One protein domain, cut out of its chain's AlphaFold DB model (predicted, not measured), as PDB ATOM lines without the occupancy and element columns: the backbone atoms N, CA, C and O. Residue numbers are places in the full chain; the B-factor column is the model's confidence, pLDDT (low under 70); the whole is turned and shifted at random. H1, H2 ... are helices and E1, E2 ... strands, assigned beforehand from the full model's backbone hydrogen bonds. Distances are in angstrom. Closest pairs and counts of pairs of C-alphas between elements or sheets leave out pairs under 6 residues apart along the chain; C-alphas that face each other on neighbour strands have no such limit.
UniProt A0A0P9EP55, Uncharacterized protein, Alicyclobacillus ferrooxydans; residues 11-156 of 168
ATOM      1  N   GLU A  11      11.824  54.245  -7.031       83.06
ATOM      2  CA  GLU A  11      10.881  55.376  -6.972       83.06
ATOM      3  C   GLU A  11      10.234  55.716  -8.328       83.06
ATOM      4  O   GLU A  11       9.189  56.357  -8.362       83.06
ATOM      5  N   ALA A  12      10.838  55.303  -9.448       81.88
ATOM      6  CA  ALA A  12      10.292  55.513 -10.789       81.88
ATOM      7  C   ALA A  12       9.443  54.335 -11.303       81.88
ATOM      8  O   ALA A  12       8.791  54.485 -12.336       81.88
ATOM      9  N   ILE A  13       9.475  53.178 -10.632       79.88
ATOM     10  CA  ILE A  13       8.802  51.940 -11.078       79.88
ATOM     11  C   ILE A  13       7.692  51.480 -10.128       79.88
ATOM     12  O   ILE A  13       6.808  50.740 -10.551       79.88
ATOM     13  N   VAL A  14       7.724  51.901  -8.861       78.94
ATOM     14  CA  VAL A  14       6.611  51.693  -7.924       78.94
ATOM     15  C   VAL A  14       5.544  52.774  -8.117       78.94
ATOM     16  O   VAL A  14       5.803  53.819  -8.712       78.94
ATOM     17  N   ASP A  15       4.330  52.523  -7.620       78.19
ATOM     18  CA  ASP A  15       3.213  53.475  -7.665       78.19
ATOM     19  C   ASP A  15       3.662  54.878  -7.190       78.19
ATOM     20  O   ASP A  15       4.203  54.993  -6.090       78.19
ATOM     21  N   PRO A  16       3.424  55.966  -7.953       74.12
ATOM     22  CA  PRO A  16       3.786  57.327  -7.544       74.12
ATOM     23  C   PRO A  16       3.154  57.799  -6.225       74.12
ATOM     24  O   PRO A  16       3.580  58.807  -5.665       74.12
ATOM     25  N   ARG A  17       2.110  57.115  -5.743       75.69
ATOM     26  CA  ARG A  17       1.469  57.359  -4.440       75.69
ATOM     27  C   ARG A  17       2.051  56.496  -3.321       75.69
ATOM     28  O   ARG A  17       1.532  56.534  -2.204       75.69
ATOM     29  N   ALA A  18       3.074  55.695  -3.608       83.06
ATOM     30  CA  ALA A  18       3.754  54.908  -2.600       83.06
ATOM     31  C   ALA A  18       4.383  55.827  -1.548       83.06
ATOM     32  O   ALA A  18       5.062  56.807  -1.857       83.06
ATOM     33  N   GLY A  19       4.156  55.481  -0.290       85.06
ATOM     34  CA  GLY A  19       4.945  55.978   0.823       85.06
ATOM     35  C   GLY A  19       6.210  55.157   0.965       85.06
ATOM     36  O   GLY A  19       6.326  54.063   0.406       85.06
ATOM     37  N   TYR A  20       7.148  55.673   1.750       88.88
ATOM     38  CA  TYR A  20       8.271  54.873   2.203       88.88
ATOM     39  C   TYR A  20       8.609  55.149   3.663       88.88
ATOM     40  O   TYR A  20       8.439  56.262   4.158       88.88
ATOM     41  N   MET A  21       9.113  54.113   4.326       88.75
ATOM     42  CA  MET A  21       9.825  54.215   5.595       88.75
ATOM     43  C   MET A  21      11.306  53.998   5.329       88.75
ATOM     44  O   MET A  21      11.677  53.086   4.587       88.75
ATOM     45  N   GLU A  22      12.137  54.844   5.925       92.00
ATOM     46  CA  GLU A  22      13.586  54.788   5.797       92.00
ATOM     47  C   GLU A  22      14.208  54.268   7.095       92.00
ATOM     48  O   GLU A  22      13.832  54.696   8.183       92.00
ATOM     49  N   PHE A  23      15.163  53.351   6.966       92.19
ATOM     50  CA  PHE A  23      15.851  52.717   8.085       92.19
ATOM     51  C   PHE A  23      17.361  52.883   7.936       92.19
ATOM     52  O   PHE A  23      17.938  52.494   6.915       92.19
ATOM     53  N   ASP A  24      18.013  53.406   8.975       94.31
ATOM     54  CA  ASP A  24      19.471  53.396   9.086       94.31
ATOM     55  C   ASP A  24      19.954  51.994   9.479       94.31
ATOM     56  O   ASP A  24      19.739  51.533  10.599       94.31
ATOM     57  N   LEU A  25      20.643  51.311   8.565       94.25
ATOM     58  CA  LEU A  25      21.132  49.949   8.804       94.25
ATOM     59  C   LEU A  25      22.515  49.923   9.483       94.25
ATOM     60  O   LEU A  25      22.981  48.862   9.927       94.25
ATOM     61  N   THR A  26      23.176  51.082   9.592       93.06
ATOM     62  CA  THR A  26      24.490  51.200  10.241       93.06
ATOM     63  C   THR A  26      24.379  51.146  11.762       93.06
ATOM     64  O   THR A  26      25.235  50.551  12.424       93.06
ATOM     65  N   SER A  27      23.294  51.675  12.334       92.25
ATOM     66  CA  SER A  27      23.006  51.562  13.764       92.25
ATOM     67  C   SER A  27      22.351  50.223  14.117       92.25
ATOM     68  O   SER A  27      21.661  49.594  13.316       92.25
ATOM     69  N   ALA A  28      22.608  49.737  15.336       89.88
ATOM     70  CA  ALA A  28      21.973  48.511  15.824       89.88
ATOM     71  C   ALA A  28      20.456  48.692  16.000       89.88
ATOM     72  O   ALA A  28      19.699  47.783  15.679       89.88
ATOM     73  N   LEU A  29      20.031  49.873  16.469       91.44
ATOM     74  CA  LEU A  29      18.622  50.206  16.658       91.44
ATOM     75  C   LEU A  29      17.873  50.263  15.322       91.44
ATOM     76  O   LEU A  29      16.877  49.564  15.178       91.44
ATOM     77  N   GLY A  30      18.383  50.992  14.325       91.75
ATOM     78  CA  GLY A  30      17.703  51.088  13.031       91.75
ATOM     79  C   GLY A  30      17.622  49.740  12.304       91.75
ATOM     80  O   GLY A  30      16.597  49.415  11.703       91.75
ATOM     81  N   TYR A  31      18.634  48.875  12.456       91.88
ATOM     82  CA  TYR A  31      18.545  47.497  11.966       91.88
ATOM     83  C   TYR A  31      17.517  46.648  12.733       91.88
ATOM     84  O   TYR A  31      16.818  45.830  12.132       91.88
ATOM     85  N   GLN A  32      17.392  46.824  14.052       89.69
ATOM     86  CA  GLN A  32      16.358  46.151  14.842       89.69
ATOM     87  C   GLN A  32      14.950  46.612  14.461       89.69
ATOM     88  O   GLN A  32      14.068  45.768  14.343       89.69
ATOM     89  N   GLU A  33      14.743  47.907  14.224       89.81
ATOM     90  CA  GLU A  33      13.469  48.462  13.750       89.81
ATOM     91  C   GLU A  33      13.106  47.908  12.370       89.81
ATOM     92  O   GLU A  33      11.993  47.419  12.170       89.81
ATOM     93  N   PHE A  34      14.077  47.879  11.453       89.81
ATOM     94  CA  PHE A  34      13.924  47.268  10.135       89.81
ATOM     95  C   PHE A  34      13.511  45.796  10.241       89.81
ATOM     96  O   PHE A  34      12.520  45.379   9.643       89.81
ATOM     97  N   ARG A  35      14.214  44.999  11.059       88.38
ATOM     98  CA  ARG A  35      13.864  43.588  11.303       88.38
ATOM     99  C   ARG A  35      12.502  43.422  11.970       88.38
ATOM    100  O   ARG A  35      11.755  42.521  11.594       88.38
ATOM    101  N   GLY A  36      12.195  44.266  12.952       85.75
ATOM    102  CA  GLY A  36      10.932  44.261  13.686       85.75
ATOM    103  C   GLY A  36       9.746  44.477  12.756       85.75
ATOM    104  O   GLY A  36       8.775  43.731  12.832       85.75
ATOM    105  N   MET A  37       9.879  45.399  11.798       86.00
ATOM    106  CA  MET A  37       8.870  45.615  10.764       86.00
ATOM    107  C   MET A  37       8.556  44.318   9.999       86.00
ATOM    108  O   MET A  37       7.388  43.975   9.860       86.00
ATOM    109  N   PHE A  38       9.560  43.543   9.567       81.75
ATOM    110  CA  PHE A  38       9.308  42.274   8.862       81.75
ATOM    111  C   PHE A  38       8.819  41.135   9.758       81.75
ATOM    112  O   PHE A  38       8.054  40.294   9.291       81.75
ATOM    113  N   ALA A  39       9.223  41.100  11.029       78.56
ATOM    114  CA  ALA A  39       8.707  40.119  11.981       78.56
ATOM    115  C   ALA A  39       7.203  40.324  12.241       78.56
ATOM    116  O   ALA A  39       6.448  39.356  12.352       78.56
ATOM    117  N   GLU A  40       6.759  41.580  12.298       71.88
ATOM    118  CA  GLU A  40       5.359  41.947  12.531       71.88
ATOM    119  C   GLU A  40       4.447  41.729  11.321       71.88
ATOM    120  O   GLU A  40       3.244  41.552  11.495       71.88
ATOM    121  N   LEU A  41       5.007  41.603  10.114       67.19
ATOM    122  CA  LEU A  41       4.279  41.165   8.915       67.19
ATOM    123  C   LEU A  41       3.820  39.692   8.971       67.19
ATOM    124  O   LEU A  41       3.292  39.169   7.989       67.19
ATOM    125  N   GLY A  42       4.033  39.001  10.097       54.44
ATOM    126  CA  GLY A  42       3.529  37.649  10.342       54.44
ATOM    127  C   GLY A  42       4.282  36.554   9.586       54.44
ATOM    128  O   GLY A  42       3.811  35.419   9.515       54.44
ATOM    129  N   VAL A  43       5.453  36.863   9.024       56.38
ATOM    130  CA  VAL A  43       6.251  35.928   8.229       56.38
ATOM    131  C   VAL A  43       7.663  35.787   8.790       56.38
ATOM    132  O   VAL A  43       8.353  36.767   9.046       56.38
ATOM    133  N   LYS A  44       8.133  34.541   8.950       54.56
ATOM    134  CA  LYS A  44       9.533  34.265   9.334       54.56
ATOM    135  C   LYS A  44      10.538  34.728   8.264       54.56
ATOM    136  O   LYS A  44      11.690  34.982   8.596       54.56
ATOM    137  N   ALA A  45      10.094  34.821   7.009       58.94
ATOM    138  CA  ALA A  45      10.843  35.326   5.863       58.94
ATOM    139  C   ALA A  45       9.881  36.016   4.885       58.94
ATOM    140  O   ALA A  45       8.786  35.507   4.632       58.94
ATOM    141  N   ALA A  46      10.276  37.159   4.326       75.19
ATOM    142  CA  ALA A  46       9.419  37.922   3.424       75.19
ATOM    143  C   ALA A  46       9.477  37.380   1.980       75.19
ATOM    144  O   ALA A  46      10.550  37.246   1.392       75.19
ATOM    145  N   LEU A  47       8.291  37.045   1.461       79.56
ATOM    146  CA  LEU A  47       7.929  36.745   0.068       79.56
ATOM    147  C   LEU A  47       8.195  37.884  -0.929       79.56
ATOM    148  O   LEU A  47       7.474  38.870  -0.822       79.56
ATOM    149  N   PHE A  48       9.081  37.750  -1.923       85.31
ATOM    150  CA  PHE A  48       9.155  38.671  -3.073       85.31
ATOM    151  C   PHE A  48       9.138  37.910  -4.407       85.31
ATOM    152  O   PHE A  48       9.600  36.773  -4.472       85.31
ATOM    153  N   ASN A  49       8.621  38.530  -5.473       83.69
ATOM    154  CA  ASN A  49       8.426  37.897  -6.790       83.69
ATOM    155  C   ASN A  49       9.483  38.272  -7.827       83.69
ATOM    156  O   ASN A  49       9.510  37.743  -8.934       83.69
ATOM    157  N   GLY A  50      10.380  39.170  -7.459       86.81
ATOM    158  CA  GLY A  50      11.533  39.494  -8.262       86.81
ATOM    159  C   GLY A  50      12.514  40.323  -7.467       86.81
ATOM    160  O   GLY A  50      12.248  40.753  -6.340       86.81
ATOM    161  N   TYR A  51      13.661  40.555  -8.078       89.94
ATOM    162  CA  TYR A  51      14.651  41.462  -7.535       89.94
ATOM    163  C   TYR A  51      15.363  42.207  -8.653       89.94
ATOM    164  O   TYR A  51      15.468  41.744  -9.792       89.94
ATOM    165  N   MET A  52      15.874  43.376  -8.304       91.06
ATOM    166  CA  MET A  52      16.704  44.202  -9.157       91.06
ATOM    167  C   MET A  52      17.984  44.562  -8.405       91.06
ATOM    168  O   MET A  52      17.954  44.843  -7.211       91.06
ATOM    169  N   VAL A  53      19.118  44.543  -9.101       91.00
ATOM    170  CA  VAL A  53      20.412  44.975  -8.566       91.00
ATOM    171  C   VAL A  53      20.928  46.114  -9.428       91.00
ATOM    172  O   VAL A  53      21.145  45.936 -10.628       91.00
ATOM    173  N   GLN A  54      21.113  47.278  -8.812       90.94
ATOM    174  CA  GLN A  54      21.655  48.477  -9.448       90.94
ATOM    175  C   GLN A  54      23.086  48.656  -8.946       90.94
ATOM    176  O   GLN A  54      23.297  49.125  -7.826       90.94
ATOM    177  N   SER A  55      24.069  48.243  -9.741       84.00
ATOM    178  CA  SER A  55      25.484  48.510  -9.456       84.00
ATOM    179  C   SER A  55      25.878  49.899  -9.959       84.00
ATOM    180  O   SER A  55      25.353  50.361 -10.969       84.00
ATOM    181  N   GLY A  56      26.838  50.555  -9.297       69.62
ATOM    182  CA  GLY A  56      27.346  51.881  -9.686       69.62
ATOM    183  C   GLY A  56      27.890  52.013 -11.123       69.62
ATOM    184  O   GLY A  56      28.212  53.120 -11.538       69.62
ATOM    185  N   THR A  57      27.976  50.924 -11.893       61.72
ATOM    186  CA  THR A  57      28.473  50.860 -13.279       61.72
ATOM    187  C   THR A  57      27.369  50.913 -14.348       61.72
ATOM    188  O   THR A  57      27.544  50.357 -15.423       61.72
ATOM    189  N   GLU A  58      26.226  51.548 -14.068       62.62
ATOM    190  CA  GLU A  58      25.020  51.645 -14.929       62.62
ATOM    191  C   GLU A  58      24.298  50.321 -15.256       62.62
ATOM    192  O   GLU A  58      23.098  50.341 -15.544       62.62
ATOM    193  N   ASP A  59      24.962  49.173 -15.115       74.50
ATOM    194  CA  ASP A  59      24.358  47.852 -15.286       74.50
ATOM    195  C   ASP A  59      23.279  47.596 -14.222       74.50
ATOM    196  O   ASP A  59      23.558  47.413 -13.032       74.50
ATOM    197  N   THR A  60      22.023  47.559 -14.671       82.94
ATOM    198  CA  THR A  60      20.870  47.163 -13.859       82.94
ATOM    199  C   THR A  60      20.483  45.734 -14.212       82.94
ATOM    200  O   THR A  60      20.096  45.443 -15.342       82.94
ATOM    201  N   ARG A  61      20.570  44.821 -13.244       86.88
ATOM    202  CA  ARG A  61      20.162  43.420 -13.425       86.88
ATOM    203  C   ARG A  61      18.776  43.227 -12.842       86.88
ATOM    204  O   ARG A  61      18.581  43.524 -11.670       86.88
ATOM    205  N   ILE A  62      17.844  42.708 -13.633       87.88
ATOM    206  CA  ILE A  62      16.473  42.415 -13.201       87.88
ATOM    207  C   ILE A  62      16.240  40.912 -13.297       87.88
ATOM    208  O   ILE A  62      16.613  40.279 -14.285       87.88
ATOM    209  N   SER A  63      15.607  40.353 -12.274       86.44
ATOM    210  CA  SER A  63      15.169  38.967 -12.223       86.44
ATOM    211  C   SER A  63      13.708  38.907 -11.799       86.44
ATOM    212  O   SER A  63      13.322  39.505 -10.797       86.44
ATOM    213  N   THR A  64      12.904  38.143 -12.536       84.94
ATOM    214  CA  THR A  64      11.523  37.783 -12.171       84.94
ATOM    215  C   THR A  64      11.476  36.490 -11.351       84.94
ATOM    216  O   THR A  64      10.442  35.835 -11.279       84.94
ATOM    217  N   THR A  65      12.623  36.049 -10.823       85.00
ATOM    218  CA  THR A  65      12.697  34.851  -9.985       85.00
ATOM    219  C   THR A  65      12.186  35.207  -8.594       85.00
ATOM    220  O   THR A  65      12.742  36.128  -7.984       85.00
ATOM    221  N   PRO A  66      11.180  34.492  -8.064       86.25
ATOM    222  CA  PRO A  66      10.740  34.701  -6.697       86.25
ATOM    223  C   PRO A  66      11.857  34.388  -5.699       86.25
ATOM    224  O   PRO A  66      12.661  33.479  -5.912       86.25
ATOM    225  N   VAL A  67      11.905  35.131  -4.596       87.19
ATOM    226  CA  VAL A  67      12.926  35.003  -3.552       87.19
ATOM    227  C   VAL A  67      12.307  35.106  -2.166       87.19
ATOM    228  O   VAL A  67      11.321  35.812  -1.951       87.19
ATOM    229  N   GLN A  68      12.918  34.422  -1.204       87.06
ATOM    230  CA  GLN A  68      12.692  34.655   0.217       87.06
ATOM    231  C   GLN A  68      13.791  35.532   0.781       87.06
ATOM    232  O   GLN A  68      14.976  35.226   0.640       87.06
ATOM    233  N   PHE A  69      13.374  36.591   1.463       88.00
ATOM    234  CA  PHE A  69      14.262  37.475   2.190       88.00
ATOM    235  C   PHE A  69      14.320  37.088   3.662       88.00
ATOM    236  O   PHE A  69      13.320  37.153   4.383       88.00
ATOM    237  N   HIS A  70      15.510  36.675   4.088       86.44
ATOM    238  CA  HIS A  70      15.798  36.227   5.445       86.44
ATOM    239  C   HIS A  70      16.639  37.269   6.176       86.44
ATOM    240  O   HIS A  70      17.647  37.744   5.652       86.44
ATOM    241  N   LEU A  71      16.241  37.595   7.407       87.00
ATOM    242  CA  LEU A  71      16.833  38.656   8.222       87.00
ATOM    243  C   LEU A  71      17.413  38.094   9.526       87.00
ATOM    244  O   LEU A  71      16.684  37.822  10.487       87.00
ATOM    245  N   PHE A  72      18.736  37.974   9.587       85.31
ATOM    246  CA  PHE A  72      19.465  37.518  10.772       85.31
ATOM    247  C   PHE A  72      20.076  38.695  11.530       85.31
ATOM    248  O   PHE A  72      20.006  39.841  11.101       85.31
ATOM    249  N   GLU A  73      20.676  38.437  12.688       82.81
ATOM    250  CA  GLU A  73      21.277  39.489  13.516       82.81
ATOM    251  C   GLU A  73      22.463  40.195  12.839       82.81
ATOM    252  O   GLU A  73      22.679  41.387  13.051       82.81
ATOM    253  N   HIS A  74      23.218  39.480  12.002       80.38
ATOM    254  CA  HIS A  74      24.468  39.979  11.417       80.38
ATOM    255  C   HIS A  74      24.491  39.978   9.887       80.38
ATOM    256  O   HIS A  74      25.463  40.431   9.284       80.38
ATOM    257  N   SER A  75      23.434  39.492   9.248       84.44
ATOM    258  CA  SER A  75      23.385  39.335   7.798       84.44
ATOM    259  C   SER A  75      21.951  39.228   7.303       84.44
ATOM    260  O   SER A  75      21.016  38.937   8.056       84.44
ATOM    261  N   MET A  76      21.794  39.482   6.011       91.00
ATOM    262  CA  MET A  76      20.549  39.301   5.283       91.00
ATOM    263  C   MET A  76      20.823  38.363   4.107       91.00
ATOM    264  O   MET A  76      21.899  38.420   3.513       91.00
ATOM    265  N   TYR A  77      19.872  37.501   3.759       88.75
ATOM    266  CA  TYR A  77      20.045  36.549   2.658       88.75
ATOM    267  C   TYR A  77      18.842  36.546   1.734       88.75
ATOM    268  O   TYR A  77      17.698  36.639   2.186       88.75
ATOM    269  N   LEU A  78      19.121  36.358   0.445       88.31
ATOM    270  CA  LEU A  78      18.120  35.958  -0.530       88.31
ATOM    271  C   LEU A  78      18.290  34.484  -0.869       88.31
ATOM    272  O   LEU A  78      19.365  34.041  -1.279       88.31
ATOM    273  N   ALA A  79      17.206  33.738  -0.707       87.62
ATOM    274  CA  ALA A  79      17.126  32.311  -0.984       87.62
ATOM    275  C   ALA A  79      16.010  32.020  -1.996       87.62
ATOM    276  O   ALA A  79      15.068  32.816  -2.105       87.62
ATOM    277  N   PRO A  80      16.060  30.877  -2.700       84.12
ATOM    278  CA  PRO A  80      14.885  30.351  -3.372       84.12
ATOM    279  C   PRO A  80      13.733  30.157  -2.369       84.12
ATOM    280  O   PRO A  80      13.970  29.835  -1.197       84.12
ATOM    281  N   PRO A  81      12.472  30.340  -2.785       83.19
ATOM    282  CA  PRO A  81      11.335  30.107  -1.914       83.19
ATOM    283  C   PRO A  81      11.298  28.680  -1.378       83.19
ATOM    284  O   PRO A  81      11.424  27.723  -2.132       83.19
ATOM    285  N   PHE A  82      11.061  28.553  -0.072       78.50
ATOM    286  CA  PHE A  82      10.872  27.282   0.634       78.50
ATOM    287  C   PHE A  82      12.112  26.373   0.657       78.50
ATOM    288  O   PHE A  82      12.041  25.248   1.155       78.50
ATOM    289  N   GLU A  83      13.267  26.872   0.213       72.69
ATOM    290  CA  GLU A  83      14.545  26.176   0.294       72.69
ATOM    291  C   GLU A  83      15.417  26.773   1.405       72.69
ATOM    292  O   GLU A  83      15.856  27.915   1.346       72.69
ATOM    293  N   ALA A  84      15.699  25.981   2.440       59.66
ATOM    294  CA  ALA A  84      16.471  26.434   3.604       59.66
ATOM    295  C   ALA A  84      17.993  26.204   3.487       59.66
ATOM    296  O   ALA A  84      18.732  26.491   4.426       59.66
ATOM    297  N   LYS A  85      18.464  25.601   2.387       62.38
ATOM    298  CA  LYS A  85      19.860  25.137   2.231       62.38
ATOM    299  C   LYS A  85      20.603  25.774   1.055       62.38
ATOM    300  O   LYS A  85      21.780  25.479   0.867       62.38
ATOM    301  N   SER A  86      19.934  26.609   0.271       69.12
ATOM    302  CA  SER A  86      20.460  27.257  -0.929       69.12
ATOM    303  C   SER A  86      20.259  28.768  -0.801       69.12
ATOM    304  O   SER A  86      19.213  29.236  -0.359       69.12
ATOM    305  N   TYR A  87      21.278  29.540  -1.170       73.62
ATOM    306  CA  TYR A  87      21.220  31.001  -1.170       73.62
ATOM    307  C   TYR A  87      21.620  31.503  -2.549       73.62
ATOM    308  O   TYR A  87      22.624  31.049  -3.101       73.62
ATOM    309  N   TYR A  88      20.850  32.442  -3.098       70.88
ATOM    310  CA  TYR A  88      21.256  33.155  -4.306       70.88
ATOM    311  C   TYR A  88      22.436  34.075  -3.996       70.88
ATOM    312  O   TYR A  88      23.399  34.094  -4.759       70.88
ATOM    313  N   PHE A  89      22.377  34.809  -2.878       81.62
ATOM    314  CA  PHE A  89      23.498  35.589  -2.352       81.62
ATOM    315  C   PHE A  89      23.252  36.081  -0.915       81.62
ATOM    316  O   PHE A  89      22.117  36.159  -0.438       81.62
ATOM    317  N   GLU A  90      24.350  36.424  -0.241       86.75
ATOM    318  CA  GLU A  90      24.384  37.086   1.065       86.75
ATOM    319  C   GLU A  90      24.551  38.602   0.896       86.75
ATOM    320  O   GLU A  90      25.327  39.064   0.059       86.75
ATOM    321  N   LEU A  91      23.854  39.366   1.734       87.44
ATOM    322  CA  LEU A  91      24.049  40.796   1.938       87.44
ATOM    323  C   LEU A  91      24.597  41.005   3.357       87.44
ATOM    324  O   LEU A  91      23.817  41.051   4.319       87.44
ATOM    325  N   PRO A  92      25.932  41.105   3.521       84.56
ATOM    326  CA  PRO A  92      26.532  41.312   4.828       84.56
ATOM    327  C   PRO A  92      26.024  42.608   5.453       84.56
ATOM    328  O   PRO A  92      26.011  43.664   4.818       84.56
ATOM    329  N   ARG A  93      25.661  42.575   6.738       88.31
ATOM    330  CA  ARG A  93      25.199  43.787   7.430       88.31
ATOM    331  C   ARG A  93      26.281  44.870   7.482       88.31
ATOM    332  O   ARG A  93      25.964  46.050   7.550       88.31
ATOM    333  N   THR A  94      27.554  44.484   7.436       90.25
ATOM    334  CA  THR A  94      28.705  45.400   7.458       90.25
ATOM    335  C   THR A  94      28.773  46.323   6.240       90.25
ATOM    336  O   THR A  94      29.298  47.432   6.349       90.25
ATOM    337  N   THR A  95      28.223  45.911   5.096       93.00
ATOM    338  CA  THR A  95      28.178  46.736   3.880       93.00
ATOM    339  C   THR A  95      26.867  47.504   3.753       93.00
ATOM    340  O   THR A  95      26.831  48.519   3.065       93.00
ATOM    341  N   ALA A  96      25.805  47.087   4.445       94.00
ATOM    342  CA  ALA A  96      24.521  47.777   4.447       94.00
ATOM    343  C   ALA A  96      24.617  49.174   5.090       94.00
ATOM    344  O   ALA A  96      25.340  49.393   6.069       94.00
ATOM    345  N   ARG A  97      23.896  50.141   4.516       95.38
ATOM    346  CA  ARG A  97      23.885  51.544   4.966       95.38
ATOM    347  C   ARG A  97      22.476  52.040   5.245       95.38
ATOM    348  O   ARG A  97      22.208  52.557   6.322       95.38
ATOM    349  N   LEU A  98      21.580  51.845   4.286       95.69
ATOM    350  CA  LEU A  98      20.231  52.399   4.294       95.69
ATOM    351  C   LEU A  98      19.261  51.370   3.727       95.69
ATOM    352  O   LEU A  98      19.625  50.636   2.807       95.69
ATOM    353  N   SER A  99      18.028  51.358   4.217       95.00
ATOM    354  CA  SER A  99      16.922  50.703   3.527       95.00
ATOM    355  C   SER A  99      15.730  51.630   3.383       95.00
ATOM    356  O   SER A  99      15.445  52.415   4.285       95.00
ATOM    357  N   LYS A 100      14.995  51.477   2.282       93.75
ATOM    358  CA  LYS A 100      13.661  52.050   2.111       93.75
ATOM    359  C   LYS A 100      12.652  50.949   1.847       93.75
ATOM    360  O   LYS A 100      12.853  50.113   0.974       93.75
ATOM    361  N   VAL A 101      11.555  50.966   2.590       91.31
ATOM    362  CA  VAL A 101      10.435  50.039   2.406       91.31
ATOM    363  C   VAL A 101       9.292  50.820   1.790       91.31
ATOM    364  O   VAL A 101       8.791  51.750   2.417       91.31
ATOM    365  N   TYR A 102       8.898  50.443   0.577       89.81
ATOM    366  CA  TYR A 102       7.862  51.100  -0.209       89.81
ATOM    367  C   TYR A 102       6.524  50.396  -0.030       89.81
ATOM    368  O   TYR A 102       6.436  49.171  -0.171       89.81
ATOM    369  N   PHE A 103       5.475  51.172   0.228       87.12
ATOM    370  CA  PHE A 103       4.138  50.645   0.470       87.12
ATOM    371  C   PHE A 103       3.043  51.582  -0.032       87.12
ATOM    372  O   PHE A 103       3.246  52.784  -0.215       87.12
ATOM    373  N   ARG A 104       1.850  51.033  -0.235       84.81
ATOM    374  CA  ARG A 104       0.646  51.795  -0.555       84.81
ATOM    375  C   ARG A 104       0.221  52.634   0.652       84.81
ATOM    376  O   ARG A 104      -0.041  52.090   1.717       84.81
ATOM    377  N   ILE A 105       0.101  53.953   0.481       78.75
ATOM    378  CA  ILE A 105      -0.516  54.814   1.502       78.75
ATOM    379  C   ILE A 105      -2.044  54.710   1.367       78.75
ATOM    380  O   ILE A 105      -2.572  54.998   0.286       78.75
ATOM    381  N   PRO A 106      -2.780  54.345   2.433       73.06
ATOM    382  CA  PRO A 106      -4.238  54.363   2.404       73.06
ATOM    383  C   PRO A 106      -4.783  55.771   2.123       73.06
ATOM    384  O   PRO A 106      -4.289  56.774   2.646       73.06
ATOM    385  N   LEU A 107      -5.834  55.863   1.303       70.81
ATOM    386  CA  LEU A 107      -6.469  57.140   0.972       70.81
ATOM    387  C   LEU A 107      -6.947  57.854   2.249       70.81
ATOM    388  O   LEU A 107      -7.650  57.266   3.068       70.81
ATOM    389  N   GLY A 108      -6.592  59.133   2.401       66.44
ATOM    390  CA  GLY A 108      -7.005  59.962   3.541       66.44
ATOM    391  C   GLY A 108      -6.037  59.983   4.731       66.44
ATOM    392  O   GLY A 108      -6.298  60.710   5.688       66.44
ATOM    393  N   PHE A 109      -4.913  59.260   4.678       67.06
ATOM    394  CA  PHE A 109      -3.845  59.396   5.674       67.06
ATOM    395  C   PHE A 109      -3.030  60.679   5.435       67.06
ATOM    396  O   PHE A 109      -2.492  60.900   4.350       67.06
ATOM    397  N   GLY A 110      -2.939  61.536   6.457       63.72
ATOM    398  CA  GLY A 110      -1.985  62.649   6.498       63.72
ATOM    399  C   GLY A 110      -0.602  62.184   6.967       63.72
ATOM    400  O   GLY A 110      -0.478  61.126   7.576       63.72
ATOM    401  N   SER A 111       0.441  62.990   6.746       59.97
ATOM    402  CA  SER A 111       1.826  62.647   7.121       59.97
ATOM    403  C   SER A 111       2.009  62.304   8.607       59.97
ATOM    404  O   SER A 111       2.793  61.421   8.932       59.97
ATOM    405  N   ALA A 112       1.247  62.937   9.505       57.91
ATOM    406  CA  ALA A 112       1.275  62.655  10.944       57.91
ATOM    407  C   ALA A 112       0.735  61.261  11.320       57.91
ATOM    408  O   ALA A 112       1.050  60.757  12.390       57.91
ATOM    409  N   ALA A 113      -0.066  60.630  10.454       60.72
ATOM    410  CA  ALA A 113      -0.622  59.297  10.681       60.72
ATOM    411  C   ALA A 113       0.329  58.163  10.246       60.72
ATOM    412  O   ALA A 113      -0.021  56.994  10.386       60.72
ATOM    413  N   LEU A 114       1.505  58.503   9.701       65.38
ATOM    414  CA  LEU A 114       2.529  57.537   9.294       65.38
ATOM    415  C   LEU A 114       3.563  57.264  10.397       65.38
ATOM    416  O   LEU A 114       4.337  56.318  10.268       65.38
ATOM    417  N   ASP A 115       3.578  58.047  11.480       64.88
ATOM    418  CA  ASP A 115       4.466  57.785  12.613       64.88
ATOM    419  C   ASP A 115       4.032  56.503  13.341       64.88
ATOM    420  O   ASP A 115       2.882  56.367  13.764       64.88
ATOM    421  N   GLY A 116       4.930  55.521  13.415       65.75
ATOM    422  CA  GLY A 116       4.628  54.177  13.914       65.75
ATOM    423  C   GLY A 116       3.699  53.338  13.022       65.75
ATOM    424  O   GLY A 116       3.301  52.246  13.437       65.75
ATOM    425  N   TYR A 117       3.353  53.806  11.816       72.88
ATOM    426  CA  TYR A 117       2.552  53.033  10.868       72.88
ATOM    427  C   TYR A 117       3.339  51.823  10.367       72.88
ATOM    428  O   TYR A 117       4.479  51.939   9.924       72.88
ATOM    429  N   LYS A 118       2.704  50.653  10.411       74.31
ATOM    430  CA  LYS A 118       3.275  49.403   9.914       74.31
ATOM    431  C   LYS A 118       2.383  48.907   8.783       74.31
ATOM    432  O   LYS A 118       1.254  48.499   9.063       74.31
ATOM    433  N   PRO A 119       2.835  48.999   7.520       76.81
ATOM    434  CA  PRO A 119       2.034  48.579   6.387       76.81
ATOM    435  C   PRO A 119       1.787  47.077   6.494       76.81
ATOM    436  O   PRO A 119       2.713  46.341   6.842       76.81
ATOM    437  N   PRO A 120       0.572  46.597   6.207       76.88
ATOM    438  CA  PRO A 120       0.344  45.170   6.099       76.88
ATOM    439  C   PRO A 120       1.079  44.622   4.864       76.88
ATOM    440  O   PRO A 120       1.487  45.362   3.964       76.88
ATOM    441  N   ARG A 121       1.283  43.303   4.814       74.44
ATOM    442  CA  ARG A 121       2.100  42.665   3.766       74.44
ATOM    443  C   ARG A 121       1.541  42.942   2.371       74.44
ATOM    444  O   ARG A 121       2.297  43.179   1.433       74.44
ATOM    445  N   GLU A 122       0.225  42.920   2.248       76.69
ATOM    446  CA  GLU A 122      -0.530  43.229   1.040       76.69
ATOM    447  C   GLU A 122      -0.447  44.697   0.612       76.69
ATOM    448  O   GLU A 122      -0.970  45.037  -0.441       76.69
ATOM    449  N   ASP A 123       0.218  45.572   1.356       81.62
ATOM    450  CA  ASP A 123       0.472  46.946   0.927       81.62
ATOM    451  C   ASP A 123       1.931  47.167   0.524       81.62
ATOM    452  O   ASP A 123       2.255  48.238   0.017       81.62
ATOM    453  N   LEU A 124       2.806  46.165   0.661       83.62
ATOM    454  CA  LEU A 124       4.191  46.265   0.208       83.62
ATOM    455  C   LEU A 124       4.284  46.306  -1.320       83.62
ATOM    456  O   LEU A 124       3.656  45.508  -2.025       83.62
ATOM    457  N   TYR A 125       5.130  47.209  -1.814       86.50
ATOM    458  CA  TYR A 125       5.519  47.296  -3.221       86.50
ATOM    459  C   TYR A 125       6.952  46.821  -3.438       86.50
ATOM    460  O   TYR A 125       7.204  45.982  -4.303       86.50
ATOM    461  N   ALA A 126       7.895  47.335  -2.647       91.06
ATOM    462  CA  ALA A 126       9.307  47.013  -2.796       91.06
ATOM    463  C   ALA A 126      10.109  47.302  -1.523       91.06
ATOM    464  O   ALA A 126       9.651  48.007  -0.623       91.06
ATOM    465  N   VAL A 127      11.333  46.789  -1.475       93.12
ATOM    466  CA  VAL A 127      12.333  47.105  -0.452       93.12
ATOM    467  C   VAL A 127      13.653  47.382  -1.145       93.12
ATOM    468  O   VAL A 127      14.168  46.503  -1.825       93.12
ATOM    469  N   ASP A 128      14.212  48.568  -0.950       94.88
ATOM    470  CA  ASP A 128      15.568  48.896  -1.377       94.88
ATOM    471  C   ASP A 128      16.542  48.749  -0.217       94.88
ATOM    472  O   ASP A 128      16.279  49.241   0.876       94.88
ATOM    473  N   ILE A 129      17.701  48.155  -0.482       95.38
ATOM    474  CA  ILE A 129      18.818  48.051   0.454       95.38
ATOM    475  C   ILE A 129      20.057  48.624  -0.227       95.38
ATOM    476  O   ILE A 129      20.575  48.047  -1.186       95.38
ATOM    477  N   TRP A 130      20.549  49.751   0.284       95.31
ATOM    478  CA  TRP A 130      21.820  50.327  -0.139       95.31
ATOM    479  C   TRP A 130      22.966  49.655   0.599       95.31
ATOM    480  O   TRP A 130      23.008  49.627   1.835       95.31
ATOM    481  N   THR A 131      23.938  49.195  -0.176       93.50
ATOM    482  CA  THR A 131      25.215  48.688   0.317       93.50
ATOM    483  C   THR A 131      26.367  49.509  -0.238       93.50
ATOM    484  O   THR A 131      26.275  50.017  -1.354       93.50
ATOM    485  N   GLU A 132      27.458  49.590   0.511       92.62
ATOM    486  CA  GLU A 132      28.705  50.233   0.112       92.62
ATOM    487  C   GLU A 132      29.886  49.325   0.477       92.62
ATOM    488  O   GLU A 132      29.980  48.852   1.616       92.62
ATOM    489  N   ASP A 133      30.758  49.056  -0.496       89.62
ATOM    490  CA  ASP A 133      31.976  48.268  -0.289       89.62
ATOM    491  C   ASP A 133      33.122  49.099   0.328       89.62
ATOM    492  O   ASP A 133      32.996  50.298   0.580       89.62
ATOM    493  N   GLU A 134      34.267  48.460   0.581       87.38
ATOM    494  CA  GLU A 134      35.450  49.112   1.166       87.38
ATOM    495  C   GLU A 134      36.049  50.217   0.274       87.38
ATOM    496  O   GLU A 134      36.761  51.092   0.768       87.38
ATOM    497  N   HIS A 135      35.738  50.205  -1.024       88.00
ATOM    498  CA  HIS A 135      36.188  51.195  -2.002       88.00
ATOM    499  C   HIS A 135      35.191  52.354  -2.172       88.00
ATOM    500  O   HIS A 135      35.459  53.278  -2.942       88.00
ATOM    501  N   GLY A 136      34.055  52.332  -1.465       86.94
ATOM    502  CA  GLY A 136      32.990  53.327  -1.601       86.94
ATOM    503  C   GLY A 136      32.060  53.081  -2.794       86.94
ATOM    504  O   GLY A 136      31.276  53.962  -3.156       86.94
ATOM    505  N   THR A 137      32.127  51.907  -3.424       89.69
ATOM    506  CA  THR A 137      31.225  51.532  -4.514       89.69
ATOM    507  C   THR A 137      29.864  51.178  -3.937       89.69
ATOM    508  O   THR A 137      29.744  50.270  -3.112       89.69
ATOM    509  N   GLN A 138      28.825  51.877  -4.395       91.38
ATOM    510  CA  GLN A 138      27.453  51.606  -3.982       91.38
ATOM    511  C   GLN A 138      26.764  50.592  -4.895       91.38
ATOM    512  O   GLN A 138      26.938  50.598  -6.119       91.38
ATOM    513  N   ALA A 139      25.922  49.767  -4.283       92.38
ATOM    514  CA  ALA A 139      24.923  48.958  -4.963       92.38
ATOM    515  C   ALA A 139      23.580  49.074  -4.240       92.38
ATOM    516  O   ALA A 139      23.536  49.247  -3.019       92.38
ATOM    517  N   ILE A 140      22.492  48.973  -4.999       93.75
ATOM    518  CA  ILE A 140      21.128  48.959  -4.467       93.75
ATOM    519  C   ILE A 140      20.504  47.619  -4.827       93.75
ATOM    520  O   ILE A 140      20.410  47.274  -6.008       93.75
ATOM    521  N   TYR A 141      20.081  46.882  -3.806       93.69
ATOM    522  CA  TYR A 141      19.323  45.646  -3.946       93.69
ATOM    523  C   TYR A 141      17.856  45.951  -3.706       93.69
ATOM    524  O   TYR A 141      17.468  46.287  -2.589       93.69
ATOM    525  N   THR A 142      17.054  45.834  -4.753       93.38
ATOM    526  CA  THR A 142      15.616  46.057  -4.707       93.38
ATOM    527  C   THR A 142      14.906  44.716  -4.719       93.38
ATOM    528  O   THR A 142      15.041  43.952  -5.673       93.38
ATOM    529  N   LEU A 143      14.131  44.426  -3.683       92.25
ATOM    530  CA  LEU A 143      13.229  43.283  -3.615       92.25
ATOM    531  C   LEU A 143      11.840  43.751  -4.014       92.25
ATOM    532  O   LEU A 143      11.338  44.722  -3.454       92.25
ATOM    533  N   ILE A 144      11.239  43.093  -4.998       89.62
ATOM    534  CA  ILE A 144      10.034  43.584  -5.664       89.62
ATOM    535  C   ILE A 144       8.879  42.657  -5.328       89.62
ATOM    536  O   ILE A 144       8.923  41.451  -5.586       89.62
ATOM    537  N   TYR A 145       7.840  43.237  -4.742       84.69
ATOM    538  CA  TYR A 145       6.583  42.549  -4.498       84.69
ATOM    539  C   TYR A 145       5.670  42.640  -5.722       84.69
ATOM    540  O   TYR A 145       5.084  41.643  -6.129       84.69
ATOM    541  N   GLU A 146       5.598  43.830  -6.323       77.06
ATOM    542  CA  GLU A 146       4.841  44.121  -7.540       77.06
ATOM    543  C   GLU A 146       5.498  45.300  -8.267       77.06
ATOM    544  O   GLU A 146       5.750  46.337  -7.651       77.06
ATOM    545  N   ALA A 147       5.799  45.150  -9.559       74.62
ATOM    546  CA  ALA A 147       6.259  46.258 -10.399       74.62
ATOM    547  C   ALA A 147       6.131  45.938 -11.892       74.62
ATOM    548  O   ALA A 147       6.223  44.785 -12.319       74.62
ATOM    549  N   GLN A 148       6.034  46.995 -12.696       73.12
ATOM    550  CA  GLN A 148       6.213  46.941 -14.143       73.12
ATOM    551  C   GLN A 148       7.473  47.729 -14.500       73.12
ATOM    552  O   GLN A 148       7.554  48.932 -14.258       73.12
ATOM    553  N   ILE A 149       8.482  47.052 -15.050       77.06
ATOM    554  CA  ILE A 149       9.801  47.646 -15.299       77.06
ATOM    555  C   ILE A 149      10.118  47.588 -16.783       77.06
ATOM    556  O   ILE A 149      10.040  46.527 -17.397       77.06
ATOM    557  N   ARG A 150      10.548  48.713 -17.359       69.44
ATOM    558  CA  ARG A 150      11.062  48.765 -18.730       69.44
ATOM    559  C   ARG A 150      12.536  49.164 -18.720       69.44
ATOM    560  O   ARG A 150      12.867  50.266 -18.294       69.44
ATOM    561  N   THR A 151      13.412  48.284 -19.199       71.00
ATOM    562  CA  THR A 151      14.855  48.552 -19.367       71.00
ATOM    563  C   THR A 151      15.343  47.950 -20.678       71.00
ATOM    564  O   THR A 151      14.906  46.864 -21.054       71.00
ATOM    565  N   ASP A 152      16.210  48.665 -21.397       67.56
ATOM    566  CA  ASP A 152      16.916  48.180 -22.598       67.56
ATOM    567  C   ASP A 152      16.003  47.515 -23.647       67.56
ATOM    568  O   ASP A 152      16.323  46.482 -24.235       67.56
ATOM    569  N   GLY A 153      14.811  48.089 -23.849       68.38
ATOM    570  CA  GLY A 153      13.812  47.588 -24.799       68.38
ATOM    571  C   GLY A 153      13.039  46.343 -24.347       68.38
ATOM    572  O   GLY A 153      12.241  45.823 -25.123       68.38
ATOM    573  N   ARG A 154      13.237  45.870 -23.112       74.25
ATOM    574  CA  ARG A 154      12.489  44.762 -22.503       74.25
ATOM    575  C   ARG A 154      11.533  45.273 -21.438       74.25
ATOM    576  O   ARG A 154      11.841  46.215 -20.708       74.25
ATOM    577  N   GLU A 155      10.386  44.618 -21.351       80.19
ATOM    578  CA  GLU A 155       9.370  44.867 -20.339       80.19
ATOM    579  C   GLU A 155       9.288  43.661 -19.404       80.19
ATOM    580  O   GLU A 155       9.211  42.519 -19.856       80.19
ATOM    581  N   TYR A 156       9.366  43.926 -18.107       78.31
ATOM    582  CA  TYR A 156       9.285  42.943 -17.039       78.31
ATOM    583  C   TYR A 156       8.015  43.219 -16.248       78.31
ATOM    584  O   TYR A 156       7.809  44.334 -15.764       78.31
TER     585      TYR A 156
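What this domain is: This is residues 11 to 156 of the 168 residues of an uncharacterized protein of Alicyclobacillus ferrooxydans (UniProt A0A0P9EP55). Two sheets face each other as a sandwich with crossed strands: a large, twisted sheet of six strands, E1, E8, E9, E10, E3 and E4, partly covered by a smaller sheet of four, E2, E5, E6 and E7. Helix H1 packs along the E1 end of the large sheet and also meets the small one, while the short helix H2 and the hairpin E11 and E12 lie away from this core. The 146 printed residues run E1, H1, E2 to E8, H2, E9 to E12, two named helices and twelve named strands; the class is mixed, helices and strands, and the three sheets are antiparallel. The whole is compact, with a radius of gyration of the C-alphas of 15.1 A and spans of 40 by 39 by 34 A.

Where its parts are: E1, residues 18 to 24, begins at C-alpha 18 (3.754, 54.908, -2.600) and is 19.6 A long. H1, residues 28 to 40, is 18.2 A long. E2 is residues 46 to 48, E3 50 to 55, E4 60 to 63, E5 67 to 71, E6 75 to 79 and E7 89 to 92. E8, residues 96 to 104, is 24.7 A long and begins at C-alpha 96 (24.521, 47.777, 4.447). H2 is residues 111 to 114. E9, residues 124 to 132, is 24.8 A long, and E10, residues 138 to 144, 19.3 A. E11 is residues 147 to 151, and E12, residues 154 to 156, ends at C-alpha 156 (9.285, 42.943, -17.039).

How they stand to each other: The large sheet runs E1, E8, E9, E10, E3, E4, with N 21 and O 101 3.1 A apart, N 128 and O 100 2.8 A, N 129 and O 141 2.8 A, N 52 and O 142 2.8 A, and N 53 and O 61 2.8 A. H1 is on it at a height over the sheet of 9.9 A and runs along E1, at 11 degrees on the local plane; their closest C-alphas, Asp 24 and Gly 30, are 4.9 A apart. The small sheet runs E2, E5, E6, E7, with N 46 and O 69 3.0 A apart, N 70 and O 77 2.9 A, and N 91 and O 76 2.8 A; E5, E6 and E7 form a meander, each strand the antiparallel neighbour of the one before. The sheets' facing parts are 10.2 A centre to centre, their strands at 57 degrees. E2 runs on into E3 at 83 degrees. In the hairpin E11 and E12, N 149 and O 156 are 2.9 A apart. Every O i to N i+4 pair of H1 is within hydrogen-bond range; H2 is too short for one.

The domain as a whole: The C-alphas of Gly 108 and His 135, the two farthest apart, are 44.4 A apart. The printed part has no cut and no long link. The mean pLDDT of the printed part is 81.9; 23 residues are under 70, among them residues 41 to 45 and 108 to 116.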